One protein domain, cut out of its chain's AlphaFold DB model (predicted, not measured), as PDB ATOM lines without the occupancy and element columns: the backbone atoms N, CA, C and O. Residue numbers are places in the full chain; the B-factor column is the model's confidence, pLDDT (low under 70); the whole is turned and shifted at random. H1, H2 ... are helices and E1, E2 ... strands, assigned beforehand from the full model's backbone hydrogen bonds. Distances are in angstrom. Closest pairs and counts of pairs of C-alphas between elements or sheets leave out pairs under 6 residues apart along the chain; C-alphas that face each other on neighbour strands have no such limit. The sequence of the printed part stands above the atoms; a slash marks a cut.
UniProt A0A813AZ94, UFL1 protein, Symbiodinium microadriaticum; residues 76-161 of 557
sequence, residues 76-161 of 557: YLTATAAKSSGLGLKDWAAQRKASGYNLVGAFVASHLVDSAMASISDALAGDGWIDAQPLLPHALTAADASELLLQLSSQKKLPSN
ATOM      1  N   TYR A  76     -21.714  30.565  27.849       94.88
ATOM      2  CA  TYR A  76     -22.674  29.681  27.183       94.88
ATOM      3  C   TYR A  76     -21.965  28.628  26.325       94.88
ATOM      4  O   TYR A  76     -20.798  28.778  25.963       94.88
ATOM      5  N   LEU A  77     -22.675  27.549  25.996       94.31
ATOM      6  CA  LEU A  77     -22.188  26.476  25.136       94.31
ATOM      7  C   LEU A  77     -23.298  25.992  24.201       94.31
ATOM      8  O   LEU A  77     -24.351  25.576  24.667       94.31
ATOM      9  N   THR A  78     -23.072  25.999  22.887       93.12
ATOM     10  CA  THR A  78     -24.064  25.502  21.915       93.12
ATOM     11  C   THR A  78     -24.013  23.981  21.776       93.12
ATOM     12  O   THR A  78     -22.974  23.352  21.991       93.12
ATOM     13  N   ALA A  79     -25.117  23.364  21.355       89.38
ATOM     14  CA  ALA A  79     -25.203  21.922  21.134       89.38
ATOM     15  C   ALA A  79     -24.170  21.427  20.112       89.38
ATOM     16  O   ALA A  79     -23.622  20.335  20.254       89.38
ATOM     17  N   THR A  80     -23.875  22.239  19.094       87.94
ATOM     18  CA  THR A  80     -22.854  21.946  18.083       87.94
ATOM     19  C   THR A  80     -21.450  21.939  18.687       87.94
ATOM     20  O   THR A  80     -20.678  21.024  18.406       87.94
ATOM     21  N   ALA A  81     -21.134  22.907  19.553       87.50
ATOM     22  CA  ALA A  81     -19.849  22.965  20.246       87.50
ATOM     23  C   ALA A  81     -19.701  21.830  21.275       87.50
ATOM     24  O   ALA A  81     -18.659  21.192  21.343       87.50
ATOM     25  N   ALA A  82     -20.758  21.487  22.016       86.94
ATOM     26  CA  ALA A  82     -20.721  20.346  22.933       86.94
ATOM     27  C   ALA A  82     -20.436  19.027  22.190       86.94
ATOM     28  O   ALA A  82     -19.555  18.262  22.591       86.94
ATOM     29  N   LYS A  83     -21.101  18.803  21.046       85.00
ATOM     30  CA  LYS A  83     -20.914  17.600  20.219       85.00
ATOM     31  C   LYS A  83     -19.475  17.418  19.727       85.00
ATOM     32  O   LYS A  83     -19.055  16.271  19.587       85.00
ATOM     33  N   SER A  84     -18.701  18.489  19.509       79.75
ATOM     34  CA  SER A  84     -17.297  18.357  19.081       79.75
ATOM     35  C   SER A  84     -16.390  17.768  20.169       79.75
ATOM     36  O   SER A  84     -15.398  17.122  19.843       79.75
ATOM     37  N   SER A  85     -16.768  17.890  21.448       76.38
ATOM     38  CA  SER A  85     -16.105  17.199  22.568       76.38
ATOM     39  C   SER A  85     -16.541  15.734  22.744       76.38
ATOM     40  O   SER A  85     -15.988  15.015  23.577       76.38
ATOM     41  N   GLY A  86     -17.528  15.270  21.968       75.75
ATOM     42  CA  GLY A  86     -18.107  13.930  22.087       75.75
ATOM     43  C   GLY A  86     -19.123  13.773  23.225       75.75
ATOM     44  O   GLY A  86     -19.456  12.640  23.574       75.75
ATOM     45  N   LEU A  87     -19.613  14.878  23.802       81.50
ATOM     46  CA  LEU A  87     -20.623  14.904  24.865       81.50
ATOM     47  C   LEU A  87     -21.882  15.664  24.423       81.50
ATOM     48  O   LEU A  87     -21.817  16.604  23.630       81.50
ATOM     49  N   GLY A  88     -23.044  15.277  24.956       85.50
ATOM     50  CA  GLY A  88     -24.246  16.111  24.894       85.50
ATOM     51  C   GLY A  88     -24.170  17.275  25.890       85.50
ATOM     52  O   GLY A  88     -23.432  17.200  26.868       85.50
ATOM     53  N   LEU A  89     -24.963  18.335  25.684       87.88
ATOM     54  CA  LEU A  89     -24.990  19.513  26.573       87.88
ATOM     55  C   LEU A  89     -25.245  19.149  28.042       87.88
ATOM     56  O   LEU A  89     -24.513  19.589  28.925       87.88
ATOM     57  N   LYS A  90     -26.247  18.295  28.294       88.25
ATOM     58  CA  LYS A  90     -26.610  17.853  29.648       88.25
ATOM     59  C   LYS A  90     -25.488  17.056  30.311       88.25
ATOM     60  O   LYS A  90     -25.174  17.300  31.473       88.25
ATOM     61  N   ASP A  91     -24.865  16.144  29.566       89.62
ATOM     62  CA  ASP A  91     -23.765  15.313  30.068       89.62
ATOM     63  C   ASP A  91     -22.520  16.155  30.349       89.62
ATOM     64  O   ASP A  91     -21.857  15.967  31.370       89.62
ATOM     65  N   TRP A  92     -22.229  17.118  29.470       91.31
ATOM     66  CA  TRP A  92     -21.156  18.083  29.661       91.31
ATOM     67  C   TRP A  92     -21.394  18.908  30.936       91.31
ATOM     68  O   TRP A  92     -20.547  18.906  31.831       91.31
ATOM     69  N   ALA A  93     -22.578  19.513  31.089       90.38
ATOM     70  CA  ALA A  93     -22.918  20.324  32.259       90.38
ATOM     71  C   ALA A  93     -22.858  19.513  33.568       90.38
ATOM     72  O   ALA A  93     -22.311  19.987  34.567       90.38
ATOM     73  N   ALA A  94     -23.351  18.269  33.555       89.94
ATOM     74  CA  ALA A  94     -23.318  17.374  34.710       89.94
ATOM     75  C   ALA A  94     -21.885  16.984  35.109       89.94
ATOM     76  O   ALA A  94     -21.541  17.039  36.291       89.94
ATOM     77  N   GLN A  95     -21.027  16.641  34.138       89.00
ATOM     78  CA  GLN A  95     -19.624  16.299  34.403       89.00
ATOM     79  C   GLN A  95     -18.844  17.473  34.999       89.00
ATOM     80  O   GLN A  95     -18.010  17.265  35.880       89.00
ATOM     81  N   ARG A  96     -19.120  18.699  34.538       88.50
ATOM     82  CA  ARG A  96     -18.462  19.922  35.023       88.50
ATOM     83  C   ARG A  96     -19.116  20.510  36.275       88.50
ATOM     84  O   ARG A  96     -18.578  21.456  36.839       88.50
ATOM     85  N   LYS A  97     -20.260  19.968  36.717       88.38
ATOM     86  CA  LYS A  97     -21.103  20.558  37.773       88.38
ATOM     87  C   LYS A  97     -21.398  22.041  37.502       88.38
ATOM     88  O   LYS A  97     -21.400  22.861  38.419       88.38
ATOM     89  N   ALA A  98     -21.606  22.383  36.230       88.75
ATOM     90  CA  ALA A  98     -21.843  23.753  35.805       88.75
ATOM     91  C   ALA A  98     -23.226  24.228  36.283       88.75
ATOM     92  O   ALA A  98     -24.221  23.519  36.132       88.75
ATOM     93  N   SER A  99     -23.290  25.435  36.853       90.88
ATOM     94  CA  SER A  99     -24.545  26.075  37.265       90.88
ATOM     95  C   SER A  99     -25.133  26.864  36.097       90.88
ATOM     96  O   SER A  99     -24.484  27.778  35.579       90.88
ATOM     97  N   GLY A 100     -26.344  26.508  35.670       92.56
ATOM     98  CA  GLY A 100     -26.988  27.141  34.526       92.56
ATOM     99  C   GLY A 100     -28.257  26.436  34.060       92.56
ATOM    100  O   GLY A 100     -28.797  25.567  34.748       92.56
ATOM    101  N   TYR A 101     -28.708  26.809  32.866       94.06
ATOM    102  CA  TYR A 101     -29.936  26.331  32.239       94.06
ATOM    103  C   TYR A 101     -29.603  25.552  30.971       94.06
ATOM    104  O   TYR A 101     -28.843  26.018  30.121       94.06
ATOM    105  N   ASN A 102     -30.171  24.352  30.851       93.19
ATOM    106  CA  ASN A 102     -30.107  23.561  29.626       93.19
ATOM    107  C   ASN A 102     -31.302  23.936  28.747       93.19
ATOM    108  O   ASN A 102     -32.434  23.594  29.089       93.19
ATOM    109  N   LEU A 103     -31.033  24.606  27.634       93.88
ATOM    110  CA  LEU A 103     -32.005  24.988  26.612       93.88
ATOM    111  C   LEU A 103     -31.957  23.992  25.442       93.88
ATOM    112  O   LEU A 103     -31.203  23.013  25.460       93.88
ATOM    113  N   VAL A 104     -32.777  24.233  24.418       87.44
ATOM    114  CA  VAL A 104     -32.903  23.348  23.249       87.44
ATOM    115  C   VAL A 104     -31.604  23.306  22.439       87.44
ATOM    116  O   VAL A 104     -31.135  22.229  22.060       87.44
ATOM    117  N   GLY A 105     -31.007  24.470  22.189       91.31
ATOM    118  CA  GLY A 105     -29.815  24.648  21.368       91.31
ATOM    119  C   GLY A 105     -28.540  24.954  22.152       91.31
ATOM    120  O   GLY A 105     -27.451  24.854  21.578       91.31
ATOM    121  N   ALA A 106     -28.631  25.299  23.439       94.50
ATOM    122  CA  ALA A 106     -27.480  25.731  24.229       94.50
ATOM    123  C   ALA A 106     -27.608  25.454  25.736       94.50
ATOM    124  O   ALA A 106     -28.692  25.279  26.275       94.50
ATOM    125  N   PHE A 107     -26.474  25.449  26.431       94.94
ATOM    126  CA  PHE A 107     -26.384  25.589  27.880       94.94
ATOM    127  C   PHE A 107     -25.937  27.014  28.216       94.94
ATOM    128  O   PHE A 107     -24.993  27.513  27.604       94.94
ATOM    129  N   VAL A 108     -26.589  27.658  29.183       95.38
ATOM    130  CA  VAL A 108     -26.325  29.056  29.570       95.38
ATOM    131  C   VAL A 108     -26.003  29.127  31.053       95.38
ATOM    132  O   VAL A 108     -26.763  28.616  31.872       95.38
ATOM    133  N   ALA A 109     -24.897  29.773  31.411       94.25
ATOM    134  CA  ALA A 109     -24.498  29.964  32.797       94.25
ATOM    135  C   ALA A 109     -25.496  30.844  33.564       94.25
ATOM    136  O   ALA A 109     -26.031  31.815  33.025       94.25
ATOM    137  N   SER A 110     -25.688  30.551  34.853       93.31
ATOM    138  CA  SER A 110     -26.657  31.262  35.702       93.31
ATOM    139  C   SER A 110     -26.451  32.781  35.728       93.31
ATOM    140  O   SER A 110     -27.427  33.510  35.626       93.31
ATOM    141  N   HIS A 111     -25.205  33.267  35.758       90.00
ATOM    142  CA  HIS A 111     -24.916  34.706  35.836       90.00
ATOM    143  C   HIS A 111     -25.404  35.507  34.612       90.00
ATOM    144  O   HIS A 111     -25.768  36.672  34.755       90.00
ATOM    145  N   LEU A 112     -25.442  34.898  33.417       90.31
ATOM    146  CA  LEU A 112     -26.012  35.542  32.226       90.31
ATOM    147  C   LEU A 112     -27.534  35.636  32.339       90.31
ATOM    148  O   LEU A 112     -28.131  36.649  31.980       90.31
ATOM    149  N   VAL A 113     -28.158  34.592  32.886       93.94
ATOM    150  CA  VAL A 113     -29.602  34.572  33.124       93.94
ATOM    151  C   VAL A 113     -29.992  35.545  34.232       93.94
ATOM    152  O   VAL A 113     -31.004  36.216  34.090       93.94
ATOM    153  N   ASP A 114     -29.192  35.690  35.288       91.94
ATOM    154  CA  ASP A 114     -29.456  36.639  36.377       91.94
ATOM    155  C   ASP A 114     -29.499  38.089  35.860       91.94
ATOM    156  O   ASP A 114     -30.366  38.867  36.260       91.94
ATOM    157  N   SER A 115     -28.625  38.434  34.907       90.50
ATOM    158  CA  SER A 115     -28.654  39.738  34.233       90.50
ATOM    159  C   SER A 115     -29.923  39.930  33.398       90.50
ATOM    160  O   SER A 115     -30.566  40.973  33.501       90.50
ATOM    161  N   ALA A 116     -30.314  38.935  32.593       93.19
ATOM    162  CA  ALA A 116     -31.550  38.999  31.807       93.19
ATOM    163  C   ALA A 116     -32.794  39.071  32.713       93.19
ATOM    164  O   ALA A 116     -33.726  39.829  32.449       93.19
ATOM    165  N   MET A 117     -32.786  38.336  33.826       93.88
ATOM    166  CA  MET A 117     -33.854  38.315  34.823       93.88
ATOM    167  C   MET A 117     -34.069  39.663  35.500       93.88
ATOM    168  O   MET A 117     -35.216  40.002  35.793       93.88
ATOM    169  N   ALA A 118     -33.006  40.434  35.740       93.25
ATOM    170  CA  ALA A 118     -33.129  41.783  36.279       93.25
ATOM    171  C   ALA A 118     -33.915  42.689  35.316       93.25
ATOM    172  O   ALA A 118     -34.883  43.320  35.732       93.25
ATOM    173  N   SER A 119     -33.571  42.673  34.023       95.25
ATOM    174  CA  SER A 119     -34.289  43.432  32.988       95.25
ATOM    175  C   SER A 119     -35.734  42.962  32.812       95.25
ATOM    176  O   SER A 119     -36.635  43.787  32.679       95.25
ATOM    177  N   ILE A 120     -35.972  41.647  32.859       96.00
ATOM    178  CA  ILE A 120     -37.328  41.091  32.788       96.00
ATOM    179  C   ILE A 120     -38.164  41.531  33.986       96.00
ATOM    180  O   ILE A 120     -39.299  41.967  33.823       96.00
ATOM    181  N   SER A 121     -37.606  41.455  35.191       94.50
ATOM    182  CA  SER A 121     -38.332  41.819  36.407       94.50
ATOM    183  C   SER A 121     -38.680  43.306  36.445       94.50
ATOM    184  O   SER A 121     -39.783  43.648  36.859       94.50
ATOM    185  N   ASP A 122     -37.778  44.174  35.981       95.56
ATOM    186  CA  ASP A 122     -38.002  45.622  35.918       95.56
ATOM    187  C   ASP A 122     -39.127  45.986  34.934       95.56
ATOM    188  O   ASP A 122     -40.083  46.673  35.296       95.56
ATOM    189  N   ALA A 123     -39.098  45.419  33.721       95.88
ATOM    190  CA  ALA A 123     -40.149  45.636  32.724       95.88
ATOM    191  C   ALA A 123     -41.532  45.165  33.211       95.88
ATOM    192  O   ALA A 123     -42.540  45.842  33.005       95.88
ATOM    193  N   LEU A 124     -41.588  44.016  33.891       96.56
ATOM    194  CA  LEU A 124     -42.836  43.463  34.420       96.56
ATOM    195  C   LEU A 124     -43.352  44.204  35.659       96.56
ATOM    196  O   LEU A 124     -44.558  44.193  35.907       96.56
ATOM    197  N   ALA A 125     -42.470  44.834  36.440       94.44
ATOM    198  CA  ALA A 125     -42.858  45.671  37.572       94.44
ATOM    199  C   ALA A 125     -43.518  46.984  37.120       94.44
ATOM    200  O   ALA A 125     -44.387  47.500  37.819       94.44
ATOM    201  N   GLY A 126     -43.140  47.497  35.946       93.25
ATOM    202  CA  GLY A 126     -43.729  48.687  35.325       93.25
ATOM    203  C   GLY A 126     -44.993  48.435  34.496       93.25
ATOM    204  O   GLY A 126     -45.307  49.257  33.641       93.25
ATOM    205  N   ASP A 127     -45.679  47.302  34.687       94.69
ATOM    206  CA  ASP A 127     -46.814  46.862  33.859       94.69
ATOM    207  C   ASP A 127     -46.509  46.855  32.344       94.69
ATOM    208  O   ASP A 127     -47.373  47.119  31.505       94.69
ATOM    209  N   GLY A 128     -45.264  46.533  31.983       95.50
ATOM    210  CA  GLY A 128     -44.783  46.484  30.606       95.50
ATOM    211  C   GLY A 128     -44.641  45.067  30.053       95.50
ATOM    212  O   GLY A 128     -45.178  44.089  30.592       95.50
ATOM    213  N   TRP A 129     -43.886  44.977  28.961       96.50
ATOM    214  CA  TRP A 129     -43.452  43.741  28.318       96.50
ATOM    215  C   TRP A 129     -41.981  43.852  27.909       96.50
ATOM    216  O   TRP A 129     -41.439  44.953  27.804       96.50
ATOM    217  N   ILE A 130     -41.331  42.713  27.683       96.38
ATOM    218  CA  ILE A 130     -39.958  42.654  27.185       96.38
ATOM    219  C   ILE A 130     -39.740  41.408  26.328       96.38
ATOM    220  O   ILE A 130     -40.249  40.327  26.627       96.38
ATOM    221  N   ASP A 131     -38.955  41.560  25.271       95.94
ATOM    222  CA  ASP A 131     -38.430  40.455  24.475       95.94
ATOM    223  C   ASP A 131     -37.147  39.923  25.121       95.94
ATOM    224  O   ASP A 131     -36.198  40.675  25.352       95.94
ATOM    225  N   ALA A 132     -37.115  38.629  25.444       95.00
ATOM    226  CA  ALA A 132     -35.963  38.019  26.095       95.00
ATOM    227  C   ALA A 132     -34.811  37.745  25.120       95.00
ATOM    228  O   ALA A 132     -33.665  37.635  25.551       95.00
ATOM    229  N   GLN A 133     -35.074  37.645  23.812       93.75
ATOM    230  CA  GLN A 133     -34.046  37.266  22.839       93.75
ATOM    231  C   GLN A 133     -32.883  38.280  22.755       93.75
ATOM    232  O   GLN A 133     -31.735  37.837  22.789       93.75
ATOM    233  N   PRO A 134     -33.111  39.609  22.712       94.12
ATOM    234  CA  PRO A 134     -32.029  40.598  22.718       94.12
ATOM    235  C   PRO A 134     -31.190  40.616  24.005       94.12
ATOM    236  O   PRO A 134     -30.089  41.162  24.001       94.12
ATOM    237  N   LEU A 135     -31.695  40.035  25.100       94.00
ATOM    238  CA  LEU A 135     -30.979  39.937  26.377       94.00
ATOM    239  C   LEU A 135     -29.998  38.757  26.410       94.00
ATOM    240  O   LEU A 135     -29.196  38.642  27.339       94.00
ATOM    241  N   LEU A 136     -30.076  37.863  25.423       92.88
ATOM    242  CA  LEU A 136     -29.277  36.649  25.341       92.88
ATOM    243  C   LEU A 136     -28.137  36.791  24.323       92.88
ATOM    244  O   LEU A 136     -28.209  37.609  23.403       92.88
ATOM    245  N   PRO A 137     -27.063  35.984  24.443       92.81
ATOM    246  CA  PRO A 137     -26.003  35.974  23.445       92.81
ATOM    247  C   PRO A 137     -26.555  35.647  22.053       92.81
ATOM    248  O   PRO A 137     -27.367  34.741  21.906       92.81
ATOM    249  N   HIS A 138     -26.046  36.311  21.012       90.00
ATOM    250  CA  HIS A 138     -26.543  36.180  19.632       90.00
ATOM    251  C   HIS A 138     -26.509  34.746  19.059       90.00
ATOM    252  O   HIS A 138     -27.199  34.441  18.092       90.00
ATOM    253  N   ALA A 139     -25.707  33.855  19.646       89.88
ATOM    254  CA  ALA A 139     -25.678  32.441  19.280       89.88
ATOM    255  C   ALA A 139     -26.945  31.669  19.698       89.88
ATOM    256  O   ALA A 139     -27.131  30.537  19.250       89.88
ATOM    257  N   LEU A 140     -27.777  32.242  20.574       92.88
ATOM    258  CA  LEU A 140     -29.030  31.659  21.030       92.88
ATOM    259  C   LEU A 140     -30.183  32.085  20.126       92.88
ATOM    260  O   LEU A 140     -30.259  33.215  19.641       92.88
ATOM    261  N   THR A 141     -31.094  31.147  19.908       93.31
ATOM    262  CA  THR A 141     -32.246  31.323  19.027       93.31
ATOM    263  C   THR A 141     -33.473  31.828  19.789       93.31
ATOM    264  O   THR A 141     -33.527  31.773  21.017       93.31
ATOM    265  N   ALA A 142     -34.507  32.266  19.064       92.00
ATOM    266  CA  ALA A 142     -35.815  32.574  19.648       92.00
ATOM    267  C   ALA A 142     -36.392  31.387  20.449       92.00
ATOM    268  O   ALA A 142     -36.931  31.576  21.536       92.00
ATOM    269  N   ALA A 143     -36.185  30.156  19.963       93.38
ATOM    270  CA  ALA A 143     -36.604  28.941  20.660       93.38
ATOM    271  C   ALA A 143     -35.870  28.747  21.998       93.38
ATOM    272  O   ALA A 143     -36.464  28.276  22.965       93.38
ATOM    273  N   ASP A 144     -34.595  29.144  22.080       94.56
ATOM    274  CA  ASP A 144     -33.842  29.121  23.336       94.56
ATOM    275  C   ASP A 144     -34.374  30.166  24.330       94.56
ATOM    276  O   ASP A 144     -34.488  29.872  25.519       94.56
ATOM    277  N   ALA A 145     -34.738  31.361  23.854       95.06
ATOM    278  CA  ALA A 145     -35.342  32.405  24.685       95.06
ATOM    279  C   ALA A 145     -36.712  31.983  25.246       95.06
ATOM    280  O   ALA A 145     -36.973  32.156  26.437       95.06
ATOM    281  N   SER A 146     -37.552  31.375  24.405       94.75
ATOM    282  CA  SER A 146     -38.858  30.826  24.785       94.75
ATOM    283  C   SER A 146     -38.726  29.725  25.845       94.75
ATOM    284  O   SER A 146     -39.321  29.809  26.924       94.75
ATOM    285  N   GLU A 147     -37.845  28.743  25.617       95.19
ATOM    286  CA  GLU A 147     -37.569  27.673  26.585       95.19
ATOM    287  C   GLU A 147     -37.033  28.232  27.913       95.19
ATOM    288  O   GLU A 147     -37.420  27.771  28.989       95.19
ATOM    289  N   LEU A 148     -36.178  29.260  27.862       95.94
ATOM    290  CA  LEU A 148     -35.664  29.911  29.063       95.94
ATOM    291  C   LEU A 148     -36.796  30.548  29.883       95.94
ATOM    292  O   LEU A 148     -36.875  30.307  31.090       95.94
ATOM    293  N   LEU A 149     -37.690  31.319  29.255       96.31
ATOM    294  CA  LEU A 149     -38.829  31.933  29.945       96.31
ATOM    295  C   LEU A 149     -39.772  30.885  30.548       96.31
ATOM    296  O   LEU A 149     -40.215  31.041  31.690       96.31
ATOM    297  N   LEU A 150     -40.032  29.785  29.834       95.19
ATOM    298  CA  LEU A 150     -40.823  28.664  30.346       95.19
ATOM    299  C   LEU A 150     -40.169  28.022  31.577       95.19
ATOM    300  O   LEU A 150     -40.841  27.790  32.589       95.19
ATOM    301  N   GLN A 151     -38.854  27.787  31.541       95.00
ATOM    302  CA  GLN A 151     -38.120  27.249  32.688       95.00
ATOM    303  C   GLN A 151     -38.166  28.205  33.886       95.00
ATOM    304  O   GLN A 151     -38.468  27.768  34.998       95.00
ATOM    305  N   LEU A 152     -37.942  29.502  33.674       94.56
ATOM    306  CA  LEU A 152     -38.013  30.523  34.727       94.56
ATOM    307  C   LEU A 152     -39.414  30.631  35.343       94.56
ATOM    308  O   LEU A 152     -39.540  30.742  36.566       94.56
ATOM    309  N   SER A 153     -40.460  30.531  34.521       94.25
ATOM    310  CA  SER A 153     -41.854  30.481  34.970       94.25
ATOM    311  C   SER A 153     -42.124  29.237  35.825       94.25
ATOM    312  O   SER A 153     -42.592  29.347  36.960       94.25
ATOM    313  N   SER A 154     -41.725  28.050  35.349       93.38
ATOM    314  CA  SER A 154     -41.914  26.781  36.073       93.38
ATOM    315  C   SER A 154     -41.181  26.730  37.420       93.38
ATOM    316  O   SER A 154     -41.669  26.134  38.381       93.38
ATOM    317  N   GLN A 155     -40.031  27.405  37.512       93.38
ATOM    318  CA  GLN A 155     -39.230  27.527  38.730       93.38
ATOM    319  C   GLN A 155     -39.696  28.670  39.646       93.38
ATOM    320  O   GLN A 155     -39.066  28.908  40.675       93.38
ATOM    321  N   LYS A 156     -40.783  29.373  39.293       92.31
ATOM    322  CA  LYS A 156     -41.322  30.537  40.020       92.31
ATOM    323  C   LYS A 156     -40.287  31.646  40.236       92.31
ATOM    324  O   LYS A 156     -40.286  32.304  41.274       92.31
ATOM    325  N   LYS A 157     -39.381  31.822  39.270       92.81
ATOM    326  CA  LYS A 157     -38.384  32.901  39.281       92.81
ATOM    327  C   LYS A 157     -38.918  34.186  38.662       92.81
ATOM    328  O   LYS A 157     -38.426  35.256  38.996       92.81
ATOM    329  N   LEU A 158     -39.911  34.078  37.778       94.00
ATOM    330  CA  LEU A 158     -40.617  35.239  37.248       94.00
ATOM    331  C   LEU A 158     -41.584  35.822  38.297       94.00
ATOM    332  O   LEU A 158     -42.113  35.073  39.125       94.00
ATOM    333  N   PRO A 159     -41.853  37.139  38.239       92.56
ATOM    334  CA  PRO A 159     -42.920  37.776  39.005       92.56
ATOM    335  C   PRO A 159     -44.275  37.068  38.845       92.56
ATOM    336  O   PRO A 159     -44.579  36.505  37.795       92.56
ATOM    337  N   SER A 160     -45.134  37.122  39.867       92.25
ATOM    338  CA  SER A 160     -46.453  36.463  39.836       92.25
ATOM    339  C   SER A 160     -47.422  37.056  38.807       92.25
ATOM    340  O   SER A 160     -48.379  36.388  38.424       92.25
ATOM    341  N   ASN A 161     -47.182  38.291  38.364       92.69
ATOM    342  CA  ASN A 161     -47.922  38.955  37.293       92.69
ATOM    343  C   ASN A 161     -47.360  38.640  35.893       92.69
ATOM    344  O   ASN A 161     -47.866  39.188  34.919       92.69
TER     345      ASN A 161
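AT A GLANCE: This is residues 76 to 161 of the 557 residues of the protein "UFL1 protein" of Symbiodinium microadriaticum (UniProt A0A813AZ94). A small three-stranded sheet, E1, E3 and E2, stands in the middle of an elongated body, with H1 and H2 toward one end and H3, H4 and E4 toward the other. H2 packs along the strands, while H3 starts at the sheet and runs away from it, and E4 folds back beside H3. The 86 printed residues hold four named helices and four named strands in the order E1 H1 H2 E2 E3 H3 E4 H4, a mixed class of helices and strands; the sheet's order is E1 - E3 - E2, antiparallel throughout. The whole is compact, with a radius of gyration of the C-alphas of 13.5 A, and its spans of 45 by 22 by 18 A only just make it a rod.

HOW THE PARTS SIT: Edge strand E1, residues 76 to 78, is antiparallel to inner strand E3, residues 106 to 109, with N 77 and O 107 2.8 A apart, within hydrogen-bond range. H1, residues 79 to 84, only grazes the sheet. It touches H2, residues 89 to 96, only at the corner by their link; the closest C-alphas, those of Ala 82 and Leu 89, are 5.7 A apart. H2 is on the sheet at a height of 9.6 A and runs along the strands, at 11 degrees to E3 on the local plane. Edge strand E2, residues 100 to 102, forms an antiparallel hairpin with E3, where N 101 and O 108 are 2.8 A apart, within hydrogen-bond range. E1, H1 and H2, and E2 form a split strand-helix-strand unit, two strands running the same way with E3 between them in the sheet; its crossover is right-handed. H3, residues 110 to 125, only grazes the sheet with its residues 110 to 114. E4, residues 129 to 131, pairs with no named strand; its closest C-alpha to H3 is that of Trp 129, 5.8 A from that of Ala 123. H4, residues 142 to 154, only grazes the sheet and is near H3, with 5 pairs of C-alphas within 10 A. In H1, H2, H3 and H4 every O i to N i+4 pair is within hydrogen-bond range.

IN THESE COORDINATES: E1 begins at C-alpha 76, (-22.674, 29.681, 27.183). H1 is 8.9 A long, H2 10.7 A and E3 10.0 A. H3, the longest helix, measures 21.8 A from C-alpha 110 at (-26.657, 31.262, 35.702). H4 measures 18.5 A and ends at C-alpha 154, (-41.914, 26.781, 36.073). E1, E2 and E4 have three residues each.

THE WHOLE: The C-alphas farthest apart, those of Gly 86 and Asp 127, are 45.2 A apart. The printed part has no cut. No link is long; E4 to H4, with 10 residues between them, is short. Mean pLDDT of the printed part is 92.0, and no printed residue is under 70.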